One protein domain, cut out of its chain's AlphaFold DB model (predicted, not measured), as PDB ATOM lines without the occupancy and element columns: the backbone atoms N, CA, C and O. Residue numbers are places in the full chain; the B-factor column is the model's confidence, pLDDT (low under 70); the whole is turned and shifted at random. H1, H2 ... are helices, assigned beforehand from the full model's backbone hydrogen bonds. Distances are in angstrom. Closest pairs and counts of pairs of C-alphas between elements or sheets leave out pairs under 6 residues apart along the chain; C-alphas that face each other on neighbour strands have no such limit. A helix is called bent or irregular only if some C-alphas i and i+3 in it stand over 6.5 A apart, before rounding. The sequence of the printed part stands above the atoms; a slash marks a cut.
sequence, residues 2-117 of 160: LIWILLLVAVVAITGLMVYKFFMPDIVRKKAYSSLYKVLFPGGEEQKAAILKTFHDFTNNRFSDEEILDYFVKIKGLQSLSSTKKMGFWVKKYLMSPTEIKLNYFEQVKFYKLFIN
ATOM      1  N   LEU A   2     163.239 139.540 174.661       89.88
ATOM      2  CA  LEU A   2     163.841 138.729 173.588       89.88
ATOM      3  C   LEU A   2     163.120 138.840 172.226       89.88
ATOM      4  O   LEU A   2     163.768 139.003 171.200       89.88
ATOM      5  N   ILE A   3     161.783 138.850 172.229       91.50
ATOM      6  CA  ILE A   3     160.958 138.996 171.013       91.50
ATOM      7  C   ILE A   3     161.169 140.361 170.341       91.50
ATOM      8  O   ILE A   3     161.298 140.430 169.125       91.50
ATOM      9  N   TRP A   4     161.270 141.440 171.122       93.31
ATOM     10  CA  TRP A   4     161.512 142.791 170.602       93.31
ATOM     11  C   TRP A   4     162.906 142.930 169.983       93.31
ATOM     12  O   TRP A   4     163.054 143.556 168.938       93.31
ATOM     13  N   ILE A   5     163.913 142.291 170.588       93.00
ATOM     14  CA  ILE A   5     165.279 142.240 170.048       93.00
ATOM     15  C   ILE A   5     165.294 141.464 168.721       93.00
ATOM     16  O   ILE A   5     165.871 141.938 167.747       93.00
ATOM     17  N   LEU A   6     164.612 140.315 168.650       93.38
ATOM     18  CA  LEU A   6     164.474 139.530 167.416       93.38
ATOM     19  C   LEU A   6     163.790 140.318 166.292       93.38
ATOM     20  O   LEU A   6     164.249 140.286 165.151       93.38
ATOM     21  N   LEU A   7     162.725 141.054 166.618       93.00
ATOM     22  CA  LEU A   7     161.989 141.876 165.656       93.00
ATOM     23  C   LEU A   7     162.873 143.009 165.114       93.00
ATOM     24  O   LEU A   7     162.918 143.235 163.907       93.00
ATOM     25  N   LEU A   8     163.654 143.654 165.984       94.00
ATOM     26  CA  LEU A   8     164.604 144.691 165.585       94.00
ATOM     27  C   LEU A   8     165.706 144.138 164.666       94.00
ATOM     28  O   LEU A   8     165.992 144.734 163.630       94.00
ATOM     29  N   VAL A   9     166.269 142.968 164.983       94.69
ATOM     30  CA  VAL A   9     167.258 142.296 164.119       94.69
ATOM     31  C   VAL A   9     166.657 141.941 162.756       94.69
ATOM     32  O   VAL A   9     167.299 142.171 161.732       94.69
ATOM     33  N   ALA A  10     165.420 141.438 162.718       94.25
ATOM     34  CA  ALA A  10     164.737 141.113 161.467       94.25
ATOM     35  C   ALA A  10     164.522 142.359 160.592       94.25
ATOM     36  O   ALA A  10     164.812 142.328 159.395       94.25
ATOM     37  N   VAL A  11     164.090 143.479 161.182       94.69
ATOM     38  CA  VAL A  11     163.914 144.752 160.462       94.69
ATOM     39  C   VAL A  11     165.247 145.266 159.913       94.69
ATOM     40  O   VAL A  11     165.321 145.653 158.745       94.69
ATOM     41  N   VAL A  12     166.322 145.222 160.707       94.56
ATOM     42  CA  VAL A  12     167.667 145.622 160.253       94.56
ATOM     43  C   VAL A  12     168.165 144.718 159.118       94.56
ATOM     44  O   VAL A  12     168.706 145.209 158.129       94.56
ATOM     45  N   ALA A  13     167.936 143.406 159.200       93.56
ATOM     46  CA  ALA A  13     168.327 142.478 158.141       93.56
ATOM     47  C   ALA A  13     167.545 142.719 156.836       93.56
ATOM     48  O   ALA A  13     168.142 142.753 155.759       93.56
ATOM     49  N   ILE A  14     166.227 142.937 156.919       94.00
ATOM     50  CA  ILE A  14     165.368 143.199 155.752       94.00
ATOM     51  C   ILE A  14     165.747 144.524 155.085       94.00
ATOM     52  O   ILE A  14     165.899 144.579 153.864       94.00
ATOM     53  N   THR A  15     165.932 145.583 155.876       91.44
ATOM     54  CA  THR A  15     166.348 146.898 155.361       91.44
ATOM     55  C   THR A  15     167.739 146.832 154.731       91.44
ATOM     56  O   THR A  15     167.918 147.309 153.611       91.44
ATOM     57  N   GLY A  16     168.700 146.159 155.373       90.25
ATOM     58  CA  GLY A  16     170.026 145.920 154.800       90.25
ATOM     59  C   GLY A  16     169.974 145.152 153.474       90.25
ATOM     60  O   GLY A  16     170.661 145.516 152.517       90.25
ATOM     61  N   LEU A  17     169.111 144.137 153.373       91.62
ATOM     62  CA  LEU A  17     168.923 143.355 152.149       91.62
ATOM     63  C   LEU A  17     168.274 144.182 151.029       91.62
ATOM     64  O   LEU A  17     168.716 144.104 149.881       91.62
ATOM     65  N   MET A  18     167.277 145.009 151.356       89.75
ATOM     66  CA  MET A  18     166.648 145.958 150.426       89.75
ATOM     67  C   MET A  18     167.668 146.954 149.864       89.75
ATOM     68  O   MET A  18     167.784 147.096 148.646       89.75
ATOM     69  N   VAL A  19     168.463 147.583 150.735       87.56
ATOM     70  CA  VAL A  19     169.507 148.540 150.334       87.56
ATOM     71  C   VAL A  19     170.553 147.859 149.454       87.56
ATOM     72  O   VAL A  19     170.890 148.373 148.387       87.56
ATOM     73  N   TYR A  20     171.028 146.674 149.848       85.25
ATOM     74  CA  TYR A  20     171.972 145.905 149.038       85.25
ATOM     75  C   TYR A  20     171.399 145.600 147.650       85.25
ATOM     76  O   TYR A  20     172.089 145.776 146.650       85.25
ATOM     77  N   LYS A  21     170.137 145.171 147.562       85.25
ATOM     78  CA  LYS A  21     169.505 144.813 146.287       85.25
ATOM     79  C   LYS A  21     169.288 146.026 145.377       85.25
ATOM     80  O   LYS A  21     169.420 145.872 144.167       85.25
ATOM     81  N   PHE A  22     168.992 147.197 145.943       82.25
ATOM     82  CA  PHE A  22     168.685 148.405 145.175       82.25
ATOM     83  C   PHE A  22     169.936 149.190 144.753       82.25
ATOM     84  O   PHE A  22     170.064 149.549 143.590       82.25
ATOM     85  N   PHE A  23     170.903 149.404 145.653       84.00
ATOM     86  CA  PHE A  23     172.062 150.268 145.373       84.00
ATOM     87  C   PHE A  23     173.255 149.536 144.748       84.00
ATOM     88  O   PHE A  23     174.048 150.139 144.021       84.00
ATOM     89  N   MET A  24     173.418 148.233 145.007       80.06
ATOM     90  CA  MET A  24     174.527 147.481 144.415       80.06
ATOM     91  C   MET A  24     174.566 147.476 142.883       80.06
ATOM     92  O   MET A  24     175.682 147.593 142.370       80.06
ATOM     93  N   PRO A  25     173.458 147.321 142.128       81.94
ATOM     94  CA  PRO A  25     173.535 147.329 140.665       81.94
ATOM     95  C   PRO A  25     174.134 148.633 140.124       81.94
ATOM     96  O   PRO A  25     175.024 148.581 139.274       81.94
ATOM     97  N   ASP A  26     173.762 149.780 140.690       84.00
ATOM     98  CA  ASP A  26     174.258 151.087 140.249       84.00
ATOM     99  C   ASP A  26     175.743 151.285 140.547       84.00
ATOM    100  O   ASP A  26     176.508 151.766 139.703       84.00
ATOM    101  N   ILE A  27     176.182 150.874 141.740       83.88
ATOM    102  CA  ILE A  27     177.594 150.945 142.138       83.88
ATOM    103  C   ILE A  27     178.442 150.054 141.222       83.88
ATOM    104  O   ILE A  27     179.509 150.464 140.750       83.88
ATOM    105  N   VAL A  28     177.957 148.838 140.950       85.94
ATOM    106  CA  VAL A  28     178.610 147.879 140.052       85.94
ATOM    107  C   VAL A  28     178.714 148.465 138.644       85.94
ATOM    108  O   VAL A  28     179.814 148.458 138.083       85.94
ATOM    109  N   ARG A  29     177.622 149.027 138.106       86.06
ATOM    110  CA  ARG A  29     177.580 149.653 136.776       86.06
ATOM    111  C   ARG A  29     178.587 150.797 136.676       86.06
ATOM    112  O   ARG A  29     179.451 150.753 135.806       86.06
ATOM    113  N   LYS A  30     178.561 151.771 137.595       85.75
ATOM    114  CA  LYS A  30     179.475 152.933 137.563       85.75
ATOM    115  C   LYS A  30     180.947 152.518 137.608       85.75
ATOM    116  O   LYS A  30     181.764 153.004 136.823       85.75
ATOM    117  N   LYS A  31     181.291 151.587 138.503       85.38
ATOM    118  CA  LYS A  31     182.678 151.141 138.694       85.38
ATOM    119  C   LYS A  31     183.189 150.310 137.518       85.38
ATOM    120  O   LYS A  31     184.330 150.487 137.085       85.38
ATOM    121  N   ALA A  32     182.347 149.424 136.986       86.81
ATOM    122  CA  ALA A  32     182.677 148.631 135.809       86.81
ATOM    123  C   ALA A  32     182.801 149.507 134.560       86.81
ATOM    124  O   ALA A  32     183.786 149.386 133.833       86.81
ATOM    125  N   TYR A  33     181.857 150.429 134.356       86.31
ATOM    126  CA  TYR A  33     181.844 151.337 133.213       86.31
ATOM    127  C   TYR A  33     183.115 152.183 133.156       86.31
ATOM    128  O   TYR A  33     183.769 152.213 132.122       86.31
ATOM    129  N   SER A  34     183.546 152.768 134.278       85.56
ATOM    130  CA  SER A  34     184.801 153.537 134.346       85.56
ATOM    131  C   SER A  34     186.027 152.723 133.894       85.56
ATOM    132  O   SER A  34     186.902 153.241 133.199       85.56
ATOM    133  N   SER A  35     186.067 151.426 134.225       83.88
ATOM    134  CA  SER A  35     187.159 150.530 133.817       83.88
ATOM    135  C   SER A  35     187.069 150.118 132.342       83.88
ATOM    136  O   SER A  35     188.088 149.997 131.667       83.88
ATOM    137  N   LEU A  36     185.851 149.900 131.841       86.81
ATOM    138  CA  LEU A  36     185.579 149.463 130.470       86.81
ATOM    139  C   LEU A  36     185.653 150.605 129.454       86.81
ATOM    140  O   LEU A  36     185.978 150.361 128.294       86.81
ATOM    141  N   TYR A  37     185.374 151.840 129.878       86.94
ATOM    142  CA  TYR A  37     185.192 152.981 128.986       86.94
ATOM    143  C   TYR A  37     186.399 153.199 128.075       86.94
ATOM    144  O   TYR A  37     186.255 153.245 126.861       86.94
ATOM    145  N   LYS A  38     187.608 153.229 128.645       83.12
ATOM    146  CA  LYS A  38     188.848 153.445 127.878       83.12
ATOM    147  C   LYS A  38     189.138 152.332 126.868       83.12
ATOM    148  O   LYS A  38     189.830 152.569 125.886       83.12
ATOM    149  N   VAL A  39     188.647 151.121 127.127       83.81
ATOM    150  CA  VAL A  39     188.869 149.948 126.270       83.81
ATOM    151  C   VAL A  39     187.844 149.908 125.138       83.81
ATOM    152  O   VAL A  39     188.199 149.640 123.994       83.81
ATOM    153  N   LEU A  40     186.577 150.182 125.451       86.88
ATOM    154  CA  LEU A  40     185.470 150.106 124.498       86.88
ATOM    155  C   LEU A  40     185.318 151.369 123.647       86.88
ATOM    156  O   LEU A  40     184.917 151.271 122.486       86.88
ATOM    157  N   PHE A  41     185.665 152.529 124.206       89.19
ATOM    158  CA  PHE A  41     185.515 153.840 123.578       89.19
ATOM    159  C   PHE A  41     186.861 154.587 123.472       89.19
ATOM    160  O   PHE A  41     187.019 155.660 124.057       89.19
ATOM    161  N   PRO A  42     187.870 154.058 122.750       86.00
ATOM    162  CA  PRO A  42     189.152 154.750 122.577       86.00
ATOM    163  C   PRO A  42     189.030 156.111 121.866       86.00
ATOM    164  O   PRO A  42     189.903 156.956 122.029       86.00
ATOM    165  N   GLY A  43     187.965 156.327 121.089       84.00
ATOM    166  CA  GLY A  43     187.612 157.596 120.446       84.00
ATOM    167  C   GLY A  43     186.708 158.506 121.289       84.00
ATOM    168  O   GLY A  43     186.226 159.511 120.778       84.00
ATOM    169  N   GLY A  44     186.455 158.168 122.558       88.69
ATOM    170  CA  GLY A  44     185.729 159.020 123.504       88.69
ATOM    171  C   GLY A  44     184.236 159.201 123.201       88.69
ATOM    172  O   GLY A  44     183.571 158.310 122.670       88.69
ATOM    173  N   GLU A  45     183.696 160.366 123.571       89.75
ATOM    174  CA  GLU A  45     182.257 160.656 123.490       89.75
ATOM    175  C   GLU A  45     181.725 160.715 122.052       89.75
ATOM    176  O   GLU A  45     180.606 160.272 121.810       89.75
ATOM    177  N   GLU A  46     182.514 161.166 121.072       89.88
ATOM    178  CA  GLU A  46     182.093 161.171 119.660       89.88
ATOM    179  C   GLU A  46     181.821 159.753 119.148       89.88
ATOM    180  O   GLU A  46     180.821 159.482 118.481       89.88
ATOM    181  N   GLN A  47     182.699 158.819 119.521       90.62
ATOM    182  CA  GLN A  47     182.559 157.410 119.186       90.62
ATOM    183  C   GLN A  47     181.290 156.816 119.805       90.62
ATOM    184  O   GLN A  47     180.534 156.100 119.146       90.62
ATOM    185  N   LYS A  48     181.055 157.131 121.079       92.12
ATOM    186  CA  LYS A  48     179.865 156.711 121.815       92.12
ATOM    187  C   LYS A  48     178.590 157.277 121.184       92.12
ATOM    188  O   LYS A  48     177.654 156.515 120.961       92.12
ATOM    189  N   ALA A  49     178.569 158.559 120.827       93.38
ATOM    190  CA  ALA A  49     177.435 159.190 120.153       93.38
ATOM    191  C   ALA A  49     177.147 158.546 118.785       93.38
ATOM    192  O   ALA A  49     175.992 158.286 118.451       93.38
ATOM    193  N   ALA A  50     178.190 158.210 118.018       91.62
ATOM    194  CA  ALA A  50     178.038 157.504 116.748       91.62
ATOM    195  C   ALA A  50     177.442 156.097 116.924       91.62
ATOM    196  O   ALA A  50     176.595 155.686 116.125       91.62
ATOM    197  N   ILE A  51     177.848 155.366 117.973       93.00
ATOM    198  CA  ILE A  51     177.245 154.070 118.319       93.00
ATOM    199  C   ILE A  51     175.767 154.249 118.647       93.00
ATOM    200  O   ILE A  51     174.953 153.543 118.061       93.00
ATOM    201  N   LEU A  52     175.431 155.183 119.543       95.00
ATOM    202  CA  LEU A  52     174.049 155.433 119.963       95.00
ATOM    203  C   LEU A  52     173.162 155.751 118.763       95.00
ATOM    204  O   LEU A  52     172.157 155.080 118.556       95.00
ATOM    205  N   LYS A  53     173.594 156.686 117.909       94.69
ATOM    206  CA  LYS A  53     172.878 157.040 116.680       94.69
ATOM    207  C   LYS A  53     172.651 155.823 115.783       94.69
ATOM    208  O   LYS A  53     171.520 155.526 115.421       94.69
ATOM    209  N   THR A  54     173.713 155.074 115.485       93.00
ATOM    210  CA  THR A  54     173.616 153.879 114.631       93.00
ATOM    211  C   THR A  54     172.668 152.839 115.228       93.00
ATOM    212  O   THR A  54     171.959 152.145 114.500       93.00
ATOM    213  N   PHE A  55     172.668 152.702 116.553       94.56
ATOM    214  CA  PHE A  55     171.816 151.755 117.254       94.56
ATOM    215  C   PHE A  55     170.346 152.160 117.175       94.56
ATOM    216  O   PHE A  55     169.515 151.339 116.790       94.56
ATOM    217  N   HIS A  56     170.051 153.431 117.447       95.25
ATOM    218  CA  HIS A  56     168.727 154.024 117.265       95.25
ATOM    219  C   HIS A  56     168.196 153.865 115.845       95.25
ATOM    220  O   HIS A  56     167.030 153.511 115.671       95.25
ATOM    221  N   ASP A  57     169.056 154.041 114.839       94.75
ATOM    222  CA  ASP A  57     168.677 153.924 113.430       94.75
ATOM    223  C   ASP A  57     168.131 152.525 113.096       94.75
ATOM    224  O   ASP A  57     167.160 152.395 112.348       94.75
ATOM    225  N   PHE A  58     168.717 151.452 113.649       93.56
ATOM    226  CA  PHE A  58     168.232 150.093 113.372       93.56
ATOM    227  C   PHE A  58     167.190 149.569 114.361       93.56
ATOM    228  O   PHE A  58     166.511 148.597 114.017       93.56
ATOM    229  N   THR A  59     167.059 150.162 115.552       92.94
ATOM    230  CA  THR A  59     166.014 149.821 116.539       92.94
ATOM    231  C   THR A  59     164.793 150.729 116.469       92.94
ATOM    232  O   THR A  59     163.834 150.510 117.210       92.94
ATOM    233  N   ASN A  60     164.807 151.722 115.577       92.62
ATOM    234  CA  ASN A  60     163.751 152.712 115.413       92.62
ATOM    235  C   ASN A  60     163.444 153.470 116.720       92.62
ATOM    236  O   ASN A  60     162.285 153.607 117.105       92.62
ATOM    237  N   ASN A  61     164.493 153.920 117.420       92.81
ATOM    238  CA  ASN A  61     164.408 154.679 118.680       92.81
ATOM    239  C   ASN A  61     163.609 153.991 119.806       92.81
ATOM    240  O   ASN A  61     163.051 154.651 120.678       92.81
ATOM    241  N   ARG A  62     163.511 152.655 119.789       94.81
ATOM    242  CA  ARG A  62     162.695 151.908 120.763       94.81
ATOM    243  C   ARG A  62     163.287 151.881 122.177       94.81
ATOM    244  O   ARG A  62     162.555 151.612 123.123       94.81
ATOM    245  N   PHE A  63     164.591 152.096 122.309       94.62
ATOM    246  CA  PHE A  63     165.331 151.954 123.562       94.62
ATOM    247  C   PHE A  63     165.982 153.275 123.946       94.62
ATOM    248  O   PHE A  63     166.331 154.048 123.058       94.62
ATOM    249  N   SER A  64     166.171 153.526 125.240       94.56
ATOM    250  CA  SER A  64     166.877 154.720 125.709       94.56
ATOM    251  C   SER A  64     168.389 154.623 125.467       94.56
ATOM    252  O   SER A  64     168.945 153.541 125.249       94.56
ATOM    253  N   ASP A  65     169.085 155.759 125.541       94.00
ATOM    254  CA  ASP A  65     170.546 155.794 125.424       94.00
ATOM    255  C   ASP A  65     171.221 154.932 126.499       94.00
ATOM    256  O   ASP A  65     172.203 154.241 126.220       94.00
ATOM    257  N   GLU A  66     170.686 154.935 127.722       91.69
ATOM    258  CA  GLU A  66     171.193 154.136 128.839       91.69
ATOM    259  C   GLU A  66     171.050 152.637 128.573       91.69
ATOM    260  O   GLU A  66     171.994 151.877 128.805       91.69
ATOM    261  N   GLU A  67     169.896 152.221 128.052       93.31
ATOM    262  CA  GLU A  67     169.592 150.831 127.719       93.31
ATOM    263  C   GLU A  67     170.481 150.307 126.584       93.31
ATOM    264  O   GLU A  67     171.049 149.210 126.662       93.31
ATOM    265  N   ILE A  68     170.634 151.112 125.530       94.50
ATOM    266  CA  ILE A  68     171.499 150.804 124.390       94.50
ATOM    267  C   ILE A  68     172.947 150.678 124.851       94.50
ATOM    268  O   ILE A  68     173.653 149.739 124.467       94.50
ATOM    269  N   LEU A  69     173.401 151.620 125.677       93.19
ATOM    270  CA  LEU A  69     174.768 151.646 126.165       93.19
ATOM    271  C   LEU A  69     175.052 150.465 127.095       93.19
ATOM    272  O   LEU A  69     176.107 149.842 126.961       93.19
ATOM    273  N   ASP A  70     174.121 150.114 127.986       93.00
ATOM    274  CA  ASP A  70     174.230 148.924 128.835       93.00
ATOM    275  C   ASP A  70     174.365 147.654 127.989       93.00
ATOM    276  O   ASP A  70     175.290 146.859 128.198       93.00
ATOM    277  N   TYR A  71     173.501 147.499 126.980       93.56
ATOM    278  CA  TYR A  71     173.555 146.370 126.057       93.56
ATOM    279  C   TYR A  71     174.890 146.314 125.308       93.56
ATOM    280  O   TYR A  71     175.582 145.291 125.328       93.56
ATOM    281  N   PHE A  72     175.292 147.424 124.684       93.00
ATOM    282  CA  PHE A  72     176.533 147.506 123.919       93.00
ATOM    283  C   PHE A  72     177.745 147.150 124.784       93.00
ATOM    284  O   PHE A  72     178.561 146.312 124.395       93.00
ATOM    285  N   VAL A  73     177.850 147.744 125.977       91.94
ATOM    286  CA  VAL A  73     178.983 147.529 126.884       91.94
ATOM    287  C   VAL A  73     179.029 146.095 127.391       91.94
ATOM    288  O   VAL A  73     180.119 145.526 127.458       91.94
ATOM    289  N   LYS A  74     177.887 145.479 127.711       92.50
ATOM    290  CA  LYS A  74     177.849 144.082 128.163       92.50
ATOM    291  C   LYS A  74     178.296 143.122 127.070       92.50
ATOM    292  O   LYS A  74     179.212 142.333 127.297       92.50
ATOM    293  N   ILE A  75     177.723 143.226 125.871       90.94
ATOM    294  CA  ILE A  75     178.056 142.313 124.770       90.94
ATOM    295  C   ILE A  75     179.496 142.532 124.293       90.94
ATOM    296  O   ILE A  75     180.275 141.580 124.183       90.94
ATOM    297  N   LYS A  76     179.887 143.789 124.059       88.38
ATOM    298  CA  LYS A  76     181.224 144.115 123.557       88.38
ATOM    299  C   LYS A  76     182.306 143.935 124.614       88.38
ATOM    300  O   LYS A  76     183.392 143.445 124.308       88.38
ATOM    301  N   GLY A  77     182.007 144.283 125.863       88.94
ATOM    302  CA  GLY A  77     182.884 144.042 127.002       88.94
ATOM    303  C   GLY A  77     183.151 142.554 127.188       88.94
ATOM    304  O   GLY A  77     184.306 142.162 127.317       88.94
ATOM    305  N   LEU A  78     182.121 141.707 127.110       88.44
ATOM    306  CA  LEU A  78     182.309 140.260 127.225       88.44
ATOM    307  C   LEU A  78     183.193 139.707 126.094       88.44
ATOM    308  O   LEU A  78     184.101 138.923 126.365       88.44
ATOM    309  N   GLN A  79     182.995 140.181 124.859       84.69
ATOM    310  CA  GLN A  79     183.836 139.827 123.706       84.69
ATOM    311  C   GLN A  79     185.294 140.292 123.870       84.69
ATOM    312  O   GLN A  79     186.224 139.583 123.498       84.69
ATOM    313  N   SER A  80     185.514 141.498 124.399       79.25
ATOM    314  CA  SER A  80     186.860 142.062 124.550       79.25
ATOM    315  C   SER A  80     187.628 141.456 125.727       79.25
ATOM    316  O   SER A  80     188.859 141.388 125.676       79.25
ATOM    317  N   LEU A  81     186.935 141.055 126.798       72.38
ATOM    318  CA  LEU A  81     187.565 140.566 128.028       72.38
ATOM    319  C   LEU A  81     187.683 139.044 128.108       72.38
ATOM    320  O   LEU A  81     188.484 138.559 128.908       72.38
ATOM    321  N   SER A  82     186.997 138.278 127.253       65.12
ATOM    322  CA  SER A  82     187.235 136.830 127.138       65.12
ATOM    323  C   SER A  82     188.698 136.490 126.816       65.12
ATOM    324  O   SER A  82     189.157 135.391 127.113       65.12
ATOM    325  N   SER A  83     189.453 137.440 126.257       61.84
ATOM    326  CA  SER A  83     190.872 137.283 125.923       61.84
ATOM    327  C   SER A  83     191.844 137.709 127.038       61.84
ATOM    328  O   SER A  83     193.046 137.484 126.901       61.84
ATOM    329  N   THR A  84     191.382 138.318 128.142       63.19
ATOM    330  CA  THR A  84     192.256 138.855 129.208       63.19
ATOM    331  C   THR A  84     192.137 138.062 130.518       63.19
ATOM    332  O   THR A  84     191.095 138.032 131.162       63.19
ATOM    333  N   LYS A  85     193.246 137.462 130.984       61.44
ATOM    334  CA  LYS A  85     193.294 136.590 132.185       61.44
ATOM    335  C   LYS A  85     192.972 137.274 133.530       61.44
ATOM    336  O   LYS A  85     192.805 136.575 134.524       61.44
ATOM    337  N   LYS A  86     192.905 138.608 133.605       68.81
ATOM    338  CA  LYS A  86     192.663 139.351 134.858       68.81
ATOM    339  C   LYS A  86     191.542 140.377 134.689       68.81
ATOM    340  O   LYS A  86     191.795 141.571 134.573       68.81
ATOM    341  N   MET A  87     190.296 139.908 134.688       75.44
ATOM    342  CA  MET A  87     189.123 140.781 134.768       75.44
ATOM    343  C   MET A  87     188.817 141.119 136.233       75.44
ATOM    344  O   MET A  87     188.692 140.224 137.069       75.44
ATOM    345  N   GLY A  88     188.684 142.409 136.555       83.38
ATOM    346  CA  GLY A  88     188.304 142.847 137.900       83.38
ATOM    347  C   GLY A  88     186.920 142.322 138.304       83.38
ATOM    348  O   GLY A  88     186.019 142.239 137.469       83.38
ATOM    349  N   PHE A  89     186.727 142.003 139.589       85.69
ATOM    350  CA  PHE A  89     185.474 141.433 140.112       85.69
ATOM    351  C   PHE A  89     184.229 142.245 139.720       85.69
ATOM    352  O   PHE A  89     183.234 141.678 139.279       85.69
ATOM    353  N   TRP A  90     184.300 143.574 139.821       87.38
ATOM    354  CA  TRP A  90     183.198 144.480 139.478       87.38
ATOM    355  C   TRP A  90     182.837 144.430 137.995       87.38
ATOM    356  O   TRP A  90     181.661 144.372 137.652       87.38
ATOM    357  N   VAL A  91     183.849 144.375 137.125       88.31
ATOM    358  CA  VAL A  91     183.669 144.242 135.676       88.31
ATOM    359  C   VAL A  91     183.041 142.890 135.354       88.31
ATOM    360  O   VAL A  91     182.052 142.836 134.632       88.31
ATOM    361  N   LYS A  92     183.532 141.808 135.973       88.31
ATOM    362  CA  LYS A  92     182.949 140.470 135.825       88.31
ATOM    363  C   LYS A  92     181.481 140.438 136.240       88.31
ATOM    364  O   LYS A  92     180.643 139.959 135.483       88.31
ATOM    365  N   LYS A  93     181.174 140.963 137.429       88.88
ATOM    366  CA  LYS A  93     179.815 140.999 137.976       88.88
ATOM    367  C   LYS A  93     178.872 141.802 137.079       88.88
ATOM    368  O   LYS A  93     177.741 141.380 136.871       88.88
ATOM    369  N   TYR A  94     179.342 142.922 136.533       90.75
ATOM    370  CA  TYR A  94     178.563 143.747 135.616       90.75
ATOM    371  C   TYR A  94     178.311 143.055 134.270       90.75
ATOM    372  O   TYR A  94     177.161 142.935 133.857       90.75
ATOM    373  N   LEU A  95     179.355 142.542 133.612       90.38
ATOM    374  CA  LEU A  95     179.236 141.917 132.288       90.38
ATOM    375  C   LEU A  95     178.431 140.610 132.302       90.38
ATOM    376  O   LEU A  95     177.839 140.252 131.291       90.38
ATOM    377  N   MET A  96     178.409 139.898 133.433       88.50
ATOM    378  CA  MET A  96     177.603 138.683 133.614       88.50
ATOM    379  C   MET A  96     176.158 138.964 134.045       88.50
ATOM    380  O   MET A  96     175.361 138.034 134.136       88.50
ATOM    381  N   SER A  97     175.812 140.219 134.344       89.38
ATOM    382  CA  SER A  97     174.428 140.580 134.649       89.38
ATOM    383  C   SER A  97     173.587 140.625 133.366       89.38
ATOM    384  O   SER A  97     174.117 140.973 132.307       89.38
ATOM    385  N   PRO A  98     172.288 140.279 133.432       89.44
ATOM    386  CA  PRO A  98     171.411 140.349 132.268       89.44
ATOM    387  C   PRO A  98     171.349 141.778 131.718       89.44
ATOM    388  O   PRO A  98     171.447 142.747 132.475       89.44
ATOM    389  N   THR A  99     171.219 141.917 130.401       90.19
ATOM    390  CA  THR A  99     170.978 143.210 129.749       90.19
ATOM    391  C   THR A  99     169.573 143.705 130.078       90.19
ATOM    392  O   THR A  99     168.659 142.899 130.242       90.19
ATOM    393  N   GLU A 100     169.393 145.023 130.158       89.00
ATOM    394  CA  GLU A 100     168.061 145.618 130.379       89.00
ATOM    395  C   GLU A 100     167.136 145.401 129.178       89.00
ATOM    396  O   GLU A 100     165.936 145.189 129.338       89.00
ATOM    397  N   ILE A 101     167.716 145.353 127.976       92.12
ATOM    398  CA  ILE A 101     166.977 145.185 126.728       92.12
ATOM    399  C   ILE A 101     167.282 143.864 126.040       92.12
ATOM    400  O   ILE A 101     168.366 143.281 126.169       92.12
ATOM    401  N   LYS A 102     166.309 143.419 125.243       91.94
ATOM    402  CA  LYS A 102     166.425 142.269 124.352       91.94
ATOM    403  C   LYS A 102     166.148 142.715 122.922       91.94
ATOM    404  O   LYS A 102     165.044 143.141 122.595       91.94
ATOM    405  N   LEU A 103     167.162 142.594 122.073       92.25
ATOM    406  CA  LEU A 103     167.033 142.834 120.640       92.25
ATOM    407  C   LEU A 103     166.245 141.709 119.968       92.25
ATOM    408  O   LEU A 103     166.385 140.538 120.341       92.25
ATOM    409  N   ASN A 104     165.472 142.057 118.942       93.56
ATOM    410  CA  ASN A 104     164.888 141.080 118.030       93.56
ATOM    411  C   ASN A 104     165.990 140.393 117.204       93.56
ATOM    412  O   ASN A 104     167.076 140.943 117.030       93.56
ATOM    413  N   TYR A 105     165.714 139.220 116.635       93.94
ATOM    414  CA  TYR A 105     166.685 138.450 115.852       93.94
ATOM    415  C   TYR A 105     167.366 139.286 114.752       93.94
ATOM    416  O   TYR A 105     168.591 139.338 114.677       93.94
ATOM    417  N   PHE A 106     166.594 140.020 113.945       94.38
ATOM    418  CA  PHE A 106     167.155 140.863 112.881       94.38
ATOM    419  C   PHE A 106     168.036 142.003 113.412       94.38
ATOM    420  O   PHE A 106     169.053 142.337 112.806       94.38
ATOM    421  N   GLU A 107     167.670 142.586 114.553       93.44
ATOM    422  CA  GLU A 107     168.451 143.633 115.216       93.44
ATOM    423  C   GLU A 107     169.744 143.065 115.802       93.44
ATOM    424  O   GLU A 107     170.786 143.698 115.685       93.44
ATOM    425  N   GLN A 108     169.711 141.849 116.357       92.94
ATOM    426  CA  GLN A 108     170.911 141.147 116.821       92.94
ATOM    427  C   GLN A 108     171.878 140.898 115.664       92.94
ATOM    428  O   GLN A 108     173.061 141.212 115.771       92.94
ATOM    429  N   VAL A 109     171.383 140.390 114.530       92.06
ATOM    430  CA  VAL A 109     172.215 140.165 113.338       92.06
ATOM    431  C   VAL A 109     172.843 141.477 112.858       92.06
ATOM    432  O   VAL A 109     174.047 141.518 112.590       92.06
ATOM    433  N   LYS A 110     172.066 142.570 112.800       92.00
ATOM    434  CA  LYS A 110     172.590 143.904 112.462       92.00
ATOM    435  C   LYS A 110     173.639 144.374 113.467       92.00
ATOM    436  O   LYS A 110     174.709 144.810 113.051       92.00
ATOM    437  N   PHE A 111     173.365 144.239 114.763       92.94
ATOM    438  CA  PHE A 111     174.289 144.599 115.832       92.94
ATOM    439  C   PHE A 111     175.632 143.886 115.662       92.94
ATOM    440  O   PHE A 111     176.673 144.540 115.629       92.94
ATOM    441  N   TYR A 112     175.626 142.562 115.487       90.56
ATOM    442  CA  TYR A 112     176.865 141.812 115.294       90.56
ATOM    443  C   TYR A 112     177.573 142.227 114.005       90.56
ATOM    444  O   TYR A 112     178.774 142.477 114.034       90.56
ATOM    445  N   LYS A 113     176.851 142.404 112.895       88.81
ATOM    446  CA  LYS A 113     177.455 142.864 111.635       88.81
ATOM    447  C   LYS A 113     178.166 144.216 111.784       88.81
ATOM    448  O   LYS A 113     179.241 144.401 111.220       88.81
ATOM    449  N   LEU A 114     177.580 145.142 112.542       89.38
ATOM    450  CA  LEU A 114     178.099 146.500 112.721       89.38
ATOM    451  C   LEU A 114     179.210 146.577 113.775       89.38
ATOM    452  O   LEU A 114     180.201 147.282 113.582       89.38
ATOM    453  N   PHE A 115     179.070 145.845 114.882       88.69
ATOM    454  CA  PHE A 115     179.893 146.059 116.071       88.69
ATOM    455  C   PHE A 115     180.865 144.922 116.409       88.69
ATOM    456  O   PHE A 115     181.737 145.111 117.265       88.69
ATOM    457  N   ILE A 116     180.820 143.767 115.728       82.31
ATOM    458  CA  ILE A 116     181.724 142.638 116.032       82.31
ATOM    459  C   ILE A 116     183.206 143.009 115.882       82.31
ATOM    460  O   ILE A 116     184.015 142.645 116.736       82.31
ATOM    461  N   ASN A 117     183.541 143.813 114.870       79.00
ATOM    462  CA  ASN A 117     184.904 144.275 114.576       79.00
ATOM    463  C   ASN A 117     185.171 145.709 115.052       79.00
ATOM    464  O   ASN A 117     186.176 146.313 114.691       79.00
TER     465      ASN A 117
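What this domain is: This is residues 2 to 117 of the 160 residues of an uncharacterized protein of Marinilabiliaceae bacterium (UniProt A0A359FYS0). A small compact body of helices has one long helical arm: the first part of H1, residues 2 to 24, sticks out alone, and the rest of H1 runs into the body. There H3 is in the middle: residues 33 to 40 of H1 cross it at its residues 73 to 77, short H4 meets it at residues 73 to 78, and H2 meets it at residues 65 to 69, while H5 packs on residues 55 to 59 of H2 at the far side from the arm. The printed part has 116 residues with five named helices, H1 to H5 in chain order, and no named strand; its class is all helix. With the arm the whole is loose, with a radius of gyration of the C-alphas of 18.5 A, and elongated, spanning 63 by 34 by 25 A.

Where its parts are: H1, residues 2 to 40, begins with C-alpha 2 at (163.841, 138.729, 173.588) and measures 54.8 A to C-alpha 40 at (185.470, 150.106, 124.498). It has a kink of 38 degrees near residue 34 and is irregular, but only just: C-alphas 35 and 38 are 6.8 A apart. H2, residues 44 to 59, measures 22.8 A, and H3, residues 65 to 81, 23.0 A. H4, residues 89 to 95, measures 10.0 A. H5, residues 105 to 115, measures 15.2 A and ends with C-alpha 115 at (179.893, 146.059, 116.071).

How they stand to each other: H3 is the hub, touching three other helices. Its residues 73 to 77 touch residues 33 to 40 of H1, about perpendicular at 74 degrees; the closest C-alphas, of Leu 36 and Gly 77, are 7.0 A apart. H4 touches H3 at a steep tilt of 62 degrees, opposite ways, with the C-alphas of Lys 74 and Leu 95 closest at 4.9 A. H4 also touches residues 25 to 36 of H1, about perpendicular at 75 degrees, with the C-alphas of Ala 32 and Val 91 closest at 4.5 A. H2 touches H3 at 71 degrees, only just about perpendicular; the closest C-alphas, of Leu 52 and Asp 65, are 6.5 A apart. H2 and H5 touch at a shallow tilt of 25 degrees, opposite ways, the C-alphas of Phe 58 and Glu 107 being closest at 6.7 A. H1 and H5 are apart. Every O i to N i+4 pair is within hydrogen-bond range in H2, H3, H4 and H5, and 31 of 35 are in H1.

The domain as a whole: The C-alphas of Leu 2 and Lys 113 are the two farthest apart, at 63.6 A. Without residues 2 to 24, which stand free, the body spans 36 by 26 by 22 A. The printed part has no cut and no long link. Its mean pLDDT is 88.5, and residues 82 to 86 are under 70.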